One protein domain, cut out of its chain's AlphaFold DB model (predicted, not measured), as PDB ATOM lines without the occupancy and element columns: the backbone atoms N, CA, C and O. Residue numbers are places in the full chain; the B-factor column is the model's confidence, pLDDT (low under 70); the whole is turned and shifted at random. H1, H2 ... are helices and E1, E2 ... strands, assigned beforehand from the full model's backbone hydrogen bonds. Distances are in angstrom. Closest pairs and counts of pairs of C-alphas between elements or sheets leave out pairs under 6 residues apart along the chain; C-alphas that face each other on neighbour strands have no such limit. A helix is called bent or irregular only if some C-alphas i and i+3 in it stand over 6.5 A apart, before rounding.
ATOM      1  N   GLN A   2     179.504 217.439 226.599       73.81
ATOM      2  CA  GLN A   2     180.293 216.391 225.925       73.81
ATOM      3  C   GLN A   2     181.673 216.173 226.571       73.81
ATOM      4  O   GLN A   2     182.054 215.032 226.812       73.81
ATOM      5  N   ASP A   3     182.367 217.246 226.953       82.69
ATOM      6  CA  ASP A   3     183.684 217.134 227.596       82.69
ATOM      7  C   ASP A   3     183.603 216.489 228.984       82.69
ATOM      8  O   ASP A   3     184.392 215.607 229.301       82.69
ATOM      9  N   GLN A   4     182.598 216.848 229.790       84.25
ATOM     10  CA  GLN A   4     182.363 216.235 231.106       84.25
ATOM     11  C   GLN A   4     182.038 214.743 230.989       84.25
ATOM     12  O   GLN A   4     182.549 213.943 231.769       84.25
ATOM     13  N   LYS A   5     181.226 214.360 229.993       90.00
ATOM     14  CA  LYS A   5     180.944 212.952 229.691       90.00
ATOM     15  C   LYS A   5     182.235 212.218 229.331       90.00
ATOM     16  O   LYS A   5     182.512 211.171 229.906       90.00
ATOM     17  N   ASN A   6     183.033 212.775 228.422       91.00
ATOM     18  CA  ASN A   6     184.292 212.170 227.990       91.00
ATOM     19  C   ASN A   6     185.279 212.013 229.162       91.00
ATOM     20  O   ASN A   6     185.898 210.960 229.300       91.00
ATOM     21  N   ILE A   7     185.380 213.020 230.036       91.06
ATOM     22  CA  ILE A   7     186.216 212.975 231.244       91.06
ATOM     23  C   ILE A   7     185.741 211.869 232.191       91.06
ATOM     24  O   ILE A   7     186.556 211.050 232.617       91.06
ATOM     25  N   LEU A   8     184.438 211.805 232.495       93.38
ATOM     26  CA  LEU A   8     183.874 210.776 233.371       93.38
ATOM     27  C   LEU A   8     184.139 209.370 232.822       93.38
ATOM     28  O   LEU A   8     184.635 208.510 233.549       93.38
ATOM     29  N   VAL A   9     183.840 209.151 231.540       93.88
ATOM     30  CA  VAL A   9     184.009 207.852 230.879       93.88
ATOM     31  C   VAL A   9     185.476 207.441 230.862       93.88
ATOM     32  O   VAL A   9     185.793 206.330 231.276       93.88
ATOM     33  N   SER A  10     186.383 208.342 230.474       93.25
ATOM     34  CA  SER A  10     187.823 208.066 230.477       93.25
ATOM     35  C   SER A  10     188.339 207.746 231.882       93.25
ATOM     36  O   SER A  10     189.157 206.837 232.041       93.25
ATOM     37  N   ASN A  11     187.882 208.478 232.903       94.38
ATOM     38  CA  ASN A  11     188.302 208.253 234.283       94.38
ATOM     39  C   ASN A  11     187.816 206.889 234.790       94.38
ATOM     40  O   ASN A  11     188.606 206.083 235.273       94.38
ATOM     41  N   MET A  12     186.533 206.585 234.588       95.69
ATOM     42  CA  MET A  12     185.944 205.312 234.992       95.69
ATOM     43  C   MET A  12     186.584 204.131 234.248       95.69
ATOM     44  O   MET A  12     186.959 203.148 234.877       95.69
ATOM     45  N   SER A  13     186.822 204.251 232.936       96.06
ATOM     46  CA  SER A  13     187.563 203.258 232.145       96.06
ATOM     47  C   SER A  13     188.964 202.994 232.708       96.06
ATOM     48  O   SER A  13     189.384 201.839 232.791       96.06
ATOM     49  N   LYS A  14     189.701 204.039 233.104       96.44
ATOM     50  CA  LYS A  14     191.043 203.904 233.688       96.44
ATOM     51  C   LYS A  14     191.002 203.201 235.046       96.44
ATOM     52  O   LYS A  14     191.770 202.263 235.265       96.44
ATOM     53  N   GLU A  15     190.097 203.614 235.926       97.25
ATOM     54  CA  GLU A  15     189.950 203.009 237.252       97.25
ATOM     55  C   GLU A  15     189.505 201.544 237.168       97.25
ATOM     56  O   GLU A  15     190.023 200.694 237.890       97.25
ATOM     57  N   LEU A  16     188.614 201.205 236.233       97.44
ATOM     58  CA  LEU A  16     188.177 199.824 236.031       97.44
ATOM     59  C   LEU A  16     189.268 198.935 235.428       97.44
ATOM     60  O   LEU A  16     189.362 197.769 235.806       97.44
ATOM     61  N   LYS A  17     190.133 199.466 234.553       97.62
ATOM     62  CA  LYS A  17     191.334 198.742 234.095       97.62
ATOM     63  C   LYS A  17     192.259 198.428 235.273       97.62
ATOM     64  O   LYS A  17     192.613 197.271 235.475       97.62
ATOM     65  N   SER A  18     192.553 199.433 236.103       97.94
ATOM     66  CA  SER A  18     193.345 199.260 237.331       97.94
ATOM     67  C   SER A  18     192.715 198.240 238.286       97.94
ATOM     68  O   SER A  18     193.411 197.408 238.870       97.94
ATOM     69  N   LEU A  19     191.385 198.256 238.425       97.94
ATOM     70  CA  LEU A  19     190.656 197.271 239.215       97.94
ATOM     71  C   LEU A  19     190.830 195.853 238.657       97.94
ATOM     72  O   LEU A  19     191.099 194.939 239.432       97.94
ATOM     73  N   VAL A  20     190.701 195.651 237.345       97.62
ATOM     74  CA  VAL A  20     190.879 194.327 236.728       97.62
ATOM     75  C   VAL A  20     192.306 193.811 236.903       97.62
ATOM     76  O   VAL A  20     192.481 192.651 237.276       97.62
ATOM     77  N   ASP A  21     193.320 194.667 236.769       97.69
ATOM     78  CA  ASP A  21     194.710 194.291 237.057       97.69
ATOM     79  C   ASP A  21     194.897 193.862 238.522       97.69
ATOM     80  O   ASP A  21     195.628 192.915 238.818       97.69
ATOM     81  N   GLN A  22     194.227 194.537 239.463       97.38
ATOM     82  CA  GLN A  22     194.229 194.138 240.872       97.38
ATOM     83  C   GLN A  22     193.516 192.801 241.087       97.38
ATOM     84  O   GLN A  22     194.028 191.956 241.816       97.38
ATOM     85  N   LEU A  23     192.351 192.593 240.468       96.44
ATOM     86  CA  LEU A  23     191.591 191.349 240.585       96.44
ATOM     87  C   LEU A  23     192.394 190.159 240.046       96.44
ATOM     88  O   LEU A  23     192.482 189.139 240.723       96.44
ATOM     89  N   ASN A  24     193.075 190.326 238.908       96.19
ATOM     90  CA  ASN A  24     193.968 189.314 238.337       96.19
ATOM     91  C   ASN A  24     195.173 188.986 239.231       96.19
ATOM     92  O   ASN A  24     195.674 187.867 239.192       96.19
ATOM     93  N   LYS A  25     195.631 189.917 240.076       96.12
ATOM     94  CA  LYS A  25     196.655 189.622 241.095       96.12
ATOM     95  C   LYS A  25     196.093 188.859 242.296       96.12
ATOM     96  O   LYS A  25     196.814 188.069 242.894       96.12
ATOM     97  N   ILE A  26     194.839 189.119 242.671       94.06
ATOM     98  CA  ILE A  26     194.194 188.520 243.850       94.06
ATOM     99  C   ILE A  26     193.690 187.098 243.548       94.06
ATOM    100  O   ILE A  26     193.846 186.213 244.384       94.06
ATOM    101  N   LYS A  27     193.089 186.880 242.372       91.62
ATOM    102  CA  LYS A  27     192.503 185.602 241.921       91.62
ATOM    103  C   LYS A  27     192.943 185.323 240.469       91.62
ATOM    104  O   LYS A  27     192.154 185.507 239.540       91.62
ATOM    105  N   PRO A  28     194.221 184.959 240.242       91.12
ATOM    106  CA  PRO A  28     194.786 184.812 238.894       91.12
ATOM    107  C   PRO A  28     194.130 183.698 238.067       91.12
ATOM    108  O   PRO A  28     194.105 183.768 236.842       91.12
ATOM    109  N   ASP A  29     193.562 182.690 238.726       90.00
ATOM    110  CA  ASP A  29     192.836 181.572 238.119       90.00
ATOM    111  C   ASP A  29     191.565 182.011 237.373       90.00
ATOM    112  O   ASP A  29     191.197 181.407 236.362       90.00
ATOM    113  N   LYS A  30     190.930 183.098 237.830       90.00
ATOM    114  CA  LYS A  30     189.688 183.620 237.253       90.00
ATOM    115  C   LYS A  30     189.897 184.419 235.972       90.00
ATOM    116  O   LYS A  30     188.929 184.602 235.248       90.00
ATOM    117  N   ASN A  31     191.117 184.861 235.653       92.31
ATOM    118  CA  ASN A  31     191.448 185.555 234.401       92.31
ATOM    119  C   ASN A  31     190.404 186.630 234.008       92.31
ATOM    120  O   ASN A  31     189.626 186.472 233.061       92.31
ATOM    121  N   PHE A  32     190.332 187.698 234.800       95.12
ATOM    122  CA  PHE A  32     189.375 188.784 234.621       95.12
ATOM    123  C   PHE A  32     189.679 189.597 233.363       95.12
ATOM    124  O   PHE A  32     190.822 189.990 233.123       95.12
ATOM    125  N   HIS A  33     188.625 189.934 232.623       95.69
ATOM    126  CA  HIS A  33     188.690 190.771 231.429       95.69
ATOM    127  C   HIS A  33     187.682 191.909 231.508       95.69
ATOM    128  O   HIS A  33     186.536 191.715 231.913       95.69
ATOM    129  N   LEU A  34     188.099 193.095 231.070       97.06
ATOM    130  CA  LEU A  34     187.237 194.264 230.975       97.06
ATOM    131  C   LEU A  34     186.823 194.501 229.525       97.06
ATOM    132  O   LEU A  34     187.666 194.744 228.664       97.06
ATOM    133  N   THR A  35     185.518 194.526 229.281       96.38
ATOM    134  CA  THR A  35     184.939 195.058 228.049       96.38
ATOM    135  C   THR A  35     184.419 196.468 228.304       96.38
ATOM    136  O   THR A  35     183.721 196.710 229.291       96.38
ATOM    137  N   ILE A  36     184.752 197.397 227.409       94.62
ATOM    138  CA  ILE A  36     184.401 198.814 227.524       94.62
ATOM    139  C   ILE A  36     183.630 199.239 226.278       94.62
ATOM    140  O   ILE A  36     184.104 199.048 225.161       94.62
ATOM    141  N   TYR A  37     182.478 199.871 226.483       93.12
ATOM    142  CA  TYR A  37     181.684 200.499 225.436       93.12
ATOM    143  C   TYR A  37     181.436 201.964 225.814       93.12
ATOM    144  O   TYR A  37     180.374 202.343 226.311       93.12
ATOM    145  N   GLU A  38     182.455 202.791 225.584       88.94
ATOM    146  CA  GLU A  38     182.494 204.206 225.980       88.94
ATOM    147  C   GLU A  38     181.330 205.062 225.447       88.94
ATOM    148  O   GLU A  38     180.788 205.846 226.234       88.94
ATOM    149  N   PRO A  39     180.862 204.910 224.184       88.62
ATOM    150  CA  PRO A  39     179.733 205.698 223.678       88.62
ATOM    151  C   PRO A  39     178.469 205.573 224.541       88.62
ATOM    152  O   PRO A  39     177.760 206.567 224.749       88.62
ATOM    153  N   ASN A  40     178.263 204.376 225.103       89.19
ATOM    154  CA  ASN A  40     177.103 203.998 225.904       89.19
ATOM    155  C   ASN A  40     177.377 204.043 227.411       89.19
ATOM    156  O   ASN A  40     176.521 203.628 228.178       89.19
ATOM    157  N   MET A  41     178.554 204.514 227.848       94.12
ATOM    158  CA  MET A  41     178.935 204.544 229.269       94.12
ATOM    159  C   MET A  41     178.679 203.194 229.956       94.12
ATOM    160  O   MET A  41     178.049 203.112 231.015       94.12
ATOM    161  N   PHE A  42     179.113 202.127 229.288       95.75
ATOM    162  CA  PHE A  42     178.876 200.753 229.701       95.75
ATOM    163  C   PHE A  42     180.200 200.001 229.842       95.75
ATOM    164  O   PHE A  42     181.056 200.029 228.952       95.75
ATOM    165  N   TRP A  43     180.337 199.285 230.954       97.38
ATOM    166  CA  TRP A  43     181.489 198.456 231.281       97.38
ATOM    167  C   TRP A  43     181.030 197.080 231.738       97.38
ATOM    168  O   TRP A  43     180.017 196.935 232.424       97.38
ATOM    169  N   LYS A  44     181.806 196.061 231.383       96.19
ATOM    170  CA  LYS A  44     181.532 194.676 231.746       96.19
ATOM    171  C   LYS A  44     182.824 193.980 232.142       96.19
ATOM    172  O   LYS A  44     183.745 193.900 231.337       96.19
ATOM    173  N   ILE A  45     182.885 193.492 233.375       96.12
ATOM    174  CA  ILE A  45     183.983 192.672 233.882       96.12
ATOM    175  C   ILE A  45     183.540 191.217 233.782       96.12
ATOM    176  O   ILE A  45     182.609 190.814 234.470       96.12
ATOM    177  N   ASN A  46     184.189 190.450 232.920       94.31
ATOM    178  CA  ASN A  46     183.987 189.015 232.769       94.31
ATOM    179  C   ASN A  46     185.099 188.261 233.501       94.31
ATOM    180  O   ASN A  46     186.213 188.773 233.633       94.31
ATOM    181  N   TRP A  47     184.825 187.029 233.907       92.88
ATOM    182  CA  TRP A  47     185.842 186.100 234.390       92.88
ATOM    183  C   TRP A  47     185.595 184.702 233.846       92.88
ATOM    184  O   TRP A  47     184.513 184.380 233.355       92.88
ATOM    185  N   LYS A  48     186.636 183.882 233.917       88.31
ATOM    186  CA  LYS A  48     186.574 182.463 233.624       88.31
ATOM    187  C   LYS A  48     185.774 181.751 234.713       88.31
ATOM    188  O   LYS A  48     186.067 181.862 235.906       88.31
ATOM    189  N   THR A  49     184.798 180.989 234.260       83.38
ATOM    190  CA  THR A  49     183.975 180.063 235.030       83.38
ATOM    191  C   THR A  49     184.250 178.642 234.550       83.38
ATOM    192  O   THR A  49     184.786 178.430 233.455       83.38
ATOM    193  N   ASP A  50     183.905 177.665 235.380       70.31
ATOM    194  CA  ASP A  50     183.854 176.275 234.954       70.31
ATOM    195  C   ASP A  50     182.464 176.041 234.323       70.31
ATOM    196  O   ASP A  50     181.460 176.499 234.860       70.31
ATOM    197  N   ARG A  51     182.391 175.341 233.174       67.31
ATOM    198  CA  ARG A  51     181.189 175.112 232.315       67.31
ATOM    199  C   ARG A  51     180.892 176.221 231.280       67.31
ATOM    200  O   ARG A  51     181.589 177.221 231.173       67.31
ATOM    201  N   TYR A  52     179.855 176.004 230.463       67.50
ATOM    202  CA  TYR A  52     179.389 176.886 229.378       67.50
ATOM    203  C   TYR A  52     178.612 178.126 229.872       67.50
ATOM    204  O   TYR A  52     177.659 178.573 229.235       67.50
ATOM    205  N   LEU A  53     179.014 178.669 231.019       77.94
ATOM    206  CA  LEU A  53     178.367 179.797 231.680       77.94
ATOM    207  C   LEU A  53     179.149 181.075 231.396       77.94
ATOM    208  O   LEU A  53     180.348 181.144 231.643       77.94
ATOM    209  N   GLU A  54     178.478 182.118 230.927       85.25
ATOM    210  CA  GLU A  54     179.052 183.454 230.847       85.25
ATOM    211  C   GLU A  54     178.650 184.258 232.087       85.25
ATOM    212  O   GLU A  54     177.508 184.699 232.220       85.25
ATOM    213  N   GLU A  55     179.608 184.479 232.983       89.12
ATOM    214  CA  GLU A  55     179.414 185.263 234.200       89.12
ATOM    215  C   GLU A  55     180.140 186.608 234.105       89.12
ATOM    216  O   GLU A  55     181.245 186.728 233.555       89.12
ATOM    217  N   CYS A  56     179.479 187.666 234.573       92.12
ATOM    218  CA  CYS A  56     180.016 189.013 234.486       92.12
ATOM    219  C   CYS A  56     179.399 189.981 235.490       92.12
ATOM    220  O   CYS A  56     178.248 189.857 235.898       92.12
ATOM    221  N   PHE A  57     180.139 191.042 235.791       92.81
ATOM    222  CA  PHE A  57     179.632 192.215 236.484       92.81
ATOM    223  C   PHE A  57     179.527 193.389 235.509       92.81
ATOM    224  O   PHE A  57     180.510 193.762 234.865       92.81
ATOM    225  N   TYR A  68     171.404 211.665 235.239       94.06
ATOM    226  CA  TYR A  68     171.927 210.346 234.911       94.06
ATOM    227  C   TYR A  68     171.754 209.391 236.090       94.06
ATOM    228  O   TYR A  68     171.818 209.799 237.252       94.06
ATOM    229  N   SER A  69     171.613 208.110 235.785       95.44
ATOM    230  CA  SER A  69     171.593 207.036 236.773       95.44
ATOM    231  C   SER A  69     172.611 205.966 236.416       95.44
ATOM    232  O   SER A  69     172.845 205.683 235.244       95.44
ATOM    233  N   LEU A  70     173.216 205.365 237.438       95.62
ATOM    234  CA  LEU A  70     174.165 204.268 237.319       95.62
ATOM    235  C   LEU A  70     173.552 203.016 237.916       95.62
ATOM    236  O   LEU A  70     173.202 202.993 239.097       95.62
ATOM    237  N   ILE A  71     173.508 201.957 237.122       95.75
ATOM    238  CA  ILE A  71     173.106 200.626 237.560       95.75
ATOM    239  C   ILE A  71     174.289 199.666 237.481       95.75
ATOM    240  O   ILE A  71     175.051 199.675 236.512       95.75
ATOM    241  N   ALA A  72     174.455 198.867 238.531       94.56
ATOM    242  CA  ALA A  72     175.470 197.833 238.612       94.56
ATOM    243  C   ALA A  72     174.807 196.484 238.899       94.56
ATOM    244  O   ALA A  72     174.031 196.361 239.852       94.56
ATOM    245  N   GLU A  73     175.098 195.488 238.069       93.56
ATOM    246  CA  GLU A  73     174.396 194.204 238.054       93.56
ATOM    247  C   GLU A  73     175.376 193.049 237.883       93.56
ATOM    248  O   GLU A  73     176.327 193.124 237.105       93.56
ATOM    249  N   HIS A  74     175.112 191.961 238.590       90.62
ATOM    250  CA  HIS A  74     175.743 190.681 238.348       90.62
ATOM    251  C   HIS A  74     174.904 189.895 237.339       90.62
ATOM    252  O   HIS A  74     173.718 189.693 237.571       90.62
ATOM    253  N   GLY A  75     175.495 189.490 236.219       88.06
ATOM    254  CA  GLY A  75     174.817 188.758 235.158       88.06
ATOM    255  C   GLY A  75     175.433 187.381 234.947       88.06
ATOM    256  O   GLY A  75     176.622 187.298 234.638       88.06
ATOM    257  N   VAL A  76     174.606 186.342 235.027       85.44
ATOM    258  CA  VAL A  76     174.939 184.952 234.690       85.44
ATOM    259  C   VAL A  76     174.119 184.560 233.467       85.44
ATOM    260  O   VAL A  76     172.907 184.778 233.428       85.44
ATOM    261  N   LYS A  77     174.766 183.999 232.452       82.50
ATOM    262  CA  LYS A  77     174.104 183.481 231.257       82.50
ATOM    263  C   LYS A  77     174.557 182.051 230.991       82.50
ATOM    264  O   LYS A  77     175.725 181.831 230.701       82.50
ATOM    265  N   ASP A  78     173.619 181.117 231.036       77.81
ATOM    266  CA  ASP A  78     173.771 179.751 230.530       77.81
ATOM    267  C   ASP A  78     173.066 179.597 229.168       77.81
ATOM    268  O   ASP A  78     172.384 180.508 228.692       77.81
ATOM    269  N   PHE A  79     173.179 178.421 228.552       68.69
ATOM    270  CA  PHE A  79     172.395 178.001 227.392       68.69
ATOM    271  C   PHE A  79     170.881 178.058 227.622       68.69
ATOM    272  O   PHE A  79     170.138 178.273 226.663       68.69
ATOM    273  N   PHE A  80     170.426 177.855 228.860       66.50
ATOM    274  CA  PHE A  80     169.003 177.756 229.194       66.50
ATOM    275  C   PHE A  80     168.452 178.991 229.913       66.50
ATOM    276  O   PHE A  80     167.280 179.317 229.730       66.50
ATOM    277  N   GLU A  81     169.271 179.697 230.702       65.31
ATOM    278  CA  GLU A  81     168.794 180.750 231.604       65.31
ATOM    279  C   GLU A  81     169.705 181.980 231.644       65.31
ATOM    280  O   GLU A  81     170.926 181.899 231.511       65.31
ATOM    281  N   HIS A  82     169.088 183.149 231.832       75.94
ATOM    282  CA  HIS A  82     169.766 184.428 232.019       75.94
ATOM    283  C   HIS A  82     169.314 185.037 233.353       75.94
ATOM    284  O   HIS A  82     168.154 185.427 233.489       75.94
ATOM    285  N   ILE A  83     170.230 185.177 234.310       79.06
ATOM    286  CA  ILE A  83     169.965 185.769 235.628       79.06
ATOM    287  C   ILE A  83     170.704 187.103 235.718       79.06
ATOM    288  O   ILE A  83     171.900 187.166 235.435       79.06
ATOM    289  N   ASN A  84     170.005 188.172 236.113       81.12
ATOM    290  CA  ASN A  84     170.619 189.461 236.430       81.12
ATOM    291  C   ASN A  84     170.220 189.894 237.846       81.12
ATOM    292  O   ASN A  84     169.060 190.223 238.094       81.12
ATOM    293  N   ASP A  85     171.199 189.964 238.740       83.94
ATOM    294  CA  ASP A  85     171.034 190.445 240.107       83.94
ATOM    295  C   ASP A  85     171.561 191.874 240.229       83.94
ATOM    296  O   ASP A  85     172.766 192.137 240.137       83.94
ATOM    297  N   ARG A  86     170.663 192.829 240.482       87.19
ATOM    298  CA  ARG A  86     171.056 194.220 240.724       87.19
ATOM    299  C   ARG A  86     171.777 194.347 242.063       87.19
ATOM    300  O   ARG A  86     171.219 194.026 243.107       87.19
ATOM    301  N   TYR A  87     172.985 194.903 242.034       87.38
ATOM    302  CA  TYR A  87     173.828 195.054 243.217       87.38
ATOM    303  C   TYR A  87     173.671 196.425 243.875       87.38
ATOM    304  O   TYR A  87     173.467 196.530 245.082       87.38
ATOM    305  N   PHE A  88     173.758 197.497 243.086       91.56
ATOM    306  CA  PHE A  88     173.507 198.854 243.562       91.56
ATOM    307  C   PHE A  88     173.049 199.768 242.427       91.56
ATOM    308  O   PHE A  88     173.240 199.480 241.244       91.56
ATOM    309  N   ASN A  89     172.416 200.873 242.813       93.50
ATOM    310  CA  ASN A  89     171.936 201.893 241.895       93.50
ATOM    311  C   ASN A  89     172.169 203.282 242.503       93.50
ATOM    312  O   ASN A  89     171.761 203.530 243.639       93.50
ATOM    313  N   PHE A  90     172.811 204.168 241.747       93.25
ATOM    314  CA  PHE A  90     172.893 205.592 242.053       93.25
ATOM    315  C   PHE A  90     171.992 206.338 241.079       93.25
ATOM    316  O   PHE A  90     172.269 206.349 239.883       93.25
ATOM    317  N   LYS A  91     170.929 206.957 241.588       94.12
ATOM    318  CA  LYS A  91     169.943 207.647 240.755       94.12
ATOM    319  C   LYS A  91     170.139 209.149 240.762       94.12
ATOM    320  O   LYS A  91     170.619 209.701 241.753       94.12
ATOM    321  N   GLU A  92     169.672 209.783 239.692       94.06
ATOM    322  CA  GLU A  92     169.496 211.231 239.619       94.06
ATOM    323  C   GLU A  92     170.761 212.027 239.977       94.06
ATOM    324  O   GLU A  92     170.736 212.958 240.789       94.06
ATOM    325  N   LYS A  93     171.873 211.661 239.349       94.06
ATOM    326  CA  LYS A  93     173.161 212.330 239.485       94.06
ATOM    327  C   LYS A  93     173.520 213.107 238.230       94.06
ATOM    328  O   LYS A  93     173.205 212.719 237.109       94.06
ATOM    329  N   THR A  94     174.214 214.215 238.417       93.94
ATOM    330  CA  THR A  94     174.940 214.890 237.341       93.94
ATOM    331  C   THR A  94     176.224 214.124 237.004       93.94
ATOM    332  O   THR A  94     176.714 213.308 237.788       93.94
ATOM    333  N   LEU A  95     176.813 214.406 235.839       92.12
ATOM    334  CA  LEU A  95     178.109 213.829 235.456       92.12
ATOM    335  C   LEU A  95     179.229 214.216 236.439       92.12
ATOM    336  O   LEU A  95     180.126 213.417 236.693       92.12
ATOM    337  N   GLU A  96     179.165 215.422 237.010       92.19
ATOM    338  CA  GLU A  96     180.123 215.905 238.008       92.19
ATOM    339  C   GLU A  96     179.981 215.162 239.337       92.19
ATOM    340  O   GLU A  96     180.978 214.714 239.899       92.19
ATOM    341  N   GLU A  97     178.753 214.936 239.810       94.25
ATOM    342  CA  GLU A  97     178.539 214.110 241.000       94.25
ATOM    343  C   GLU A  97     179.083 212.695 240.801       94.25
ATOM    344  O   GLU A  97     179.735 212.170 241.701       94.25
ATOM    345  N   PHE A  98     178.885 212.097 239.619       94.94
ATOM    346  CA  PHE A  98     179.479 210.797 239.296       94.94
ATOM    347  C   PHE A  98     181.007 210.821 239.292       94.94
ATOM    348  O   PHE A  98     181.641 209.877 239.773       94.94
ATOM    349  N   TYR A  99     181.606 211.898 238.790       92.25
ATOM    350  CA  TYR A  99     183.052 212.077 238.831       92.25
ATOM    351  C   TYR A  99     183.565 212.095 240.279       92.25
ATOM    352  O   TYR A  99     184.503 211.369 240.607       92.25
ATOM    353  N   LEU A 100     182.891 212.828 241.171       93.62
ATOM    354  CA  LEU A 100     183.256 212.925 242.589       93.62
ATOM    355  C   LEU A 100     183.146 211.586 243.338       93.62
ATOM    356  O   LEU A 100     183.944 211.323 244.237       93.62
ATOM    357  N   ILE A 101     182.203 210.720 242.956       94.81
ATOM    358  CA  ILE A 101     182.007 209.405 243.593       94.81
ATOM    359  C   ILE A 101     182.647 208.241 242.824       94.81
ATOM    360  O   ILE A 101     182.413 207.084 243.172       94.81
ATOM    361  N   THR A 102     183.469 208.497 241.800       94.38
ATOM    362  CA  THR A 102     184.053 207.425 240.967       94.38
ATOM    363  C   THR A 102     184.830 206.405 241.805       94.38
ATOM    364  O   THR A 102     184.662 205.200 241.623       94.38
ATOM    365  N   ASN A 103     185.596 206.860 242.800       94.19
ATOM    366  CA  ASN A 103     186.318 205.963 243.705       94.19
ATOM    367  C   ASN A 103     185.369 205.080 244.533       94.19
ATOM    368  O   ASN A 103     185.629 203.889 244.696       94.19
ATOM    369  N   GLU A 104     184.255 205.632 245.025       95.31
ATOM    370  CA  GLU A 104     183.242 204.862 245.758       95.31
ATOM    371  C   GLU A 104     182.626 203.782 244.861       95.31
ATOM    372  O   GLU A 104     182.518 202.623 245.273       95.31
ATOM    373  N   ILE A 105     182.270 204.146 243.625       95.50
ATOM    374  CA  ILE A 105     181.728 203.217 242.629       95.50
ATOM    375  C   ILE A 105     182.702 202.052 242.431       95.50
ATOM    376  O   ILE A 105     182.308 200.894 242.561       95.50
ATOM    377  N   VAL A 106     183.981 202.340 242.189       96.50
ATOM    378  CA  VAL A 106     185.018 201.326 241.936       96.50
ATOM    379  C   VAL A 106     185.194 200.387 243.131       96.50
ATOM    380  O   VAL A 106     185.281 199.171 242.948       96.50
ATOM    381  N   GLN A 107     185.173 200.905 244.362       95.88
ATOM    382  CA  GLN A 107     185.245 200.059 245.559       95.88
ATOM    383  C   GLN A 107     184.008 199.163 245.714       95.88
ATOM    384  O   GLN A 107     184.139 197.986 246.066       95.88
ATOM    385  N   LYS A 108     182.808 199.673 245.407       95.88
ATOM    386  CA  LYS A 108     181.583 198.859 245.412       95.88
ATOM    387  C   LYS A 108     181.621 197.767 244.347       95.88
ATOM    388  O   LYS A 108     181.251 196.638 244.655       95.88
ATOM    389  N   ILE A 109     182.122 198.070 243.148       95.94
ATOM    390  CA  ILE A 109     182.321 197.084 242.074       95.94
ATOM    391  C   ILE A 109     183.295 196.000 242.530       95.94
ATOM    392  O   ILE A 109     182.967 194.823 242.437       95.94
ATOM    393  N   LYS A 110     184.457 196.373 243.083       95.88
ATOM    394  CA  LYS A 110     185.449 195.413 243.590       95.88
ATOM    395  C   LYS A 110     184.831 194.436 244.583       95.88
ATOM    396  O   LYS A 110     184.983 193.227 244.438       95.88
ATOM    397  N   LYS A 111     184.117 194.962 245.583       93.94
ATOM    398  CA  LYS A 111     183.440 194.140 246.591       93.94
ATOM    399  C   LYS A 111     182.386 193.237 245.955       93.94
ATOM    400  O   LYS A 111     182.308 192.070 246.313       93.94
ATOM    401  N   ALA A 112     181.587 193.766 245.031       92.19
ATOM    402  CA  ALA A 112     180.538 193.006 244.369       92.19
ATOM    403  C   ALA A 112     181.102 191.857 243.524       92.19
ATOM    404  O   ALA A 112     180.656 190.730 243.690       92.19
ATOM    405  N   VAL A 113     182.136 192.110 242.714       92.69
ATOM    406  CA  VAL A 113     182.821 191.077 241.920       92.69
ATOM    407  C   VAL A 113     183.381 189.978 242.822       92.69
ATOM    408  O   VAL A 113     183.144 188.806 242.560       92.69
ATOM    409  N   LEU A 114     184.076 190.343 243.906       91.31
ATOM    410  CA  LEU A 114     184.641 189.362 244.838       91.31
ATOM    411  C   LEU A 114     183.563 188.524 245.543       91.31
ATOM    412  O   LEU A 114     183.767 187.342 245.773       91.31
ATOM    413  N   VAL A 115     182.404 189.109 245.857       88.50
ATOM    414  CA  VAL A 115     181.278 188.345 246.412       88.50
ATOM    415  C   VAL A 115     180.640 187.448 245.351       88.50
ATOM    416  O   VAL A 115     180.275 186.324 245.672       88.50
ATOM    417  N   SER A 116     180.503 187.915 244.107       86.25
ATOM    418  CA  SER A 116     179.931 187.128 243.010       86.25
ATOM    419  C   SER A 116     180.754 185.880 242.704       86.25
ATOM    420  O   SER A 116     180.181 184.804 242.645       86.25
ATOM    421  N   ILE A 117     182.085 185.990 242.616       83.94
ATOM    422  CA  ILE A 117     182.951 184.830 242.325       83.94
ATOM    423  C   ILE A 117     182.953 183.768 243.433       83.94
ATOM    424  O   ILE A 117     183.266 182.613 243.158       83.94
ATOM    425  N   ASP A 118     182.690 184.170 244.683       76.62
ATOM    426  CA  ASP A 118     182.702 183.283 245.851       76.62
ATOM    427  C   ASP A 118     181.293 182.736 246.161       76.62
ATOM    428  O   ASP A 118     181.147 181.813 246.966       76.62
TER     429      ASP A 118
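What this domain is: This is residues 2 to 57 and 68 to 118 of the 125 residues of an uncharacterized protein of Polaribacter vadi (UniProt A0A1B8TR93). A twisted sheet of five strands has helices over one face and its other face bare: the long helices H1 and H3 run along the strands, H1 over the edge strand E1 and H3 over E3 and E4, and the short H2 lies across the strands before H3. The bent hairpin of E4 and E5 makes one side of the sheet. The printed part has 107 residues, with three named helices and five named strands in the order H1 E1 E2 E3 E4 E5 H2 H3; the sheet's order is E1 E2 E3 E4 E5, antiparallel throughout. The class is mixed, and the whole is compact, with a radius of gyration of the C-alphas of 14.1 A and spans of 42 by 30 by 22 A.

How they stand to each other: H1, residues 2 to 26, is on the sheet at a height over the sheet of 9.5 A, over E1, residues 33 to 37, and along it at 3 degrees on the local plane; their closest C-alphas, those of Val 20 and His 33, are 6.7 A apart. E1, E2, residues 42 to 47, and E3, residues 54 to 57, form a meander, each strand the antiparallel neighbour of the one before. E1 and E2 are a hairpin, with N 35 and O 44 within hydrogen-bond range at 2.8 A; E2 and E3 are another, with N 45 and O 57 at 2.8 A. E3 has E4, residues 68 to 77, as its antiparallel neighbour, with N 56 and O 75 at 2.9 A. E4 and E5, residues 82 to 93, are a hairpin, with N 74 and O 85 at 2.8 A; E4 bends by 53 degrees at residue 74, E5 by 61 degrees at residue 87. H2, residues 95 to 100, lies over E4, but only just, with 3 C-alphas falling on it. H2 touches H1 with residues 4 to 11 of H1 alone, closest at the C-alphas of Leu 8 and Tyr 99, 5.7 A. H3, residues 102 to 118, is on the same face as H1 and H2, at a height over the sheet of 8.0 A. H3 touches H1, closest at the C-alphas of Met 12 and Thr 102, 6.6 A, at a tilt of 37 degrees, only just steep, the same way. In H1 and H2 every O i to N i+4 pair is within hydrogen-bond range; in H3, 12 of 13 are.

Where its parts are: H1 is 35.9 A long and begins at C-alpha 2, (180.293, 216.391, 225.925). E4 is 27.2 A and E5 29.1 A long. H3 is 24.7 A long and ends at C-alpha 118, (182.702, 183.283, 245.851).

The domain as a whole: The C-alphas farthest apart, those of Asp 3 and Arg 51, are 42.4 A apart. Residues 58 to 67 are not printed, and C-alphas 57 and 68 are 19.8 A apart across this cut. Of the links printed whole, none is long. Confidence is low, under 70, at residues 51 to 52 and 79 to 81.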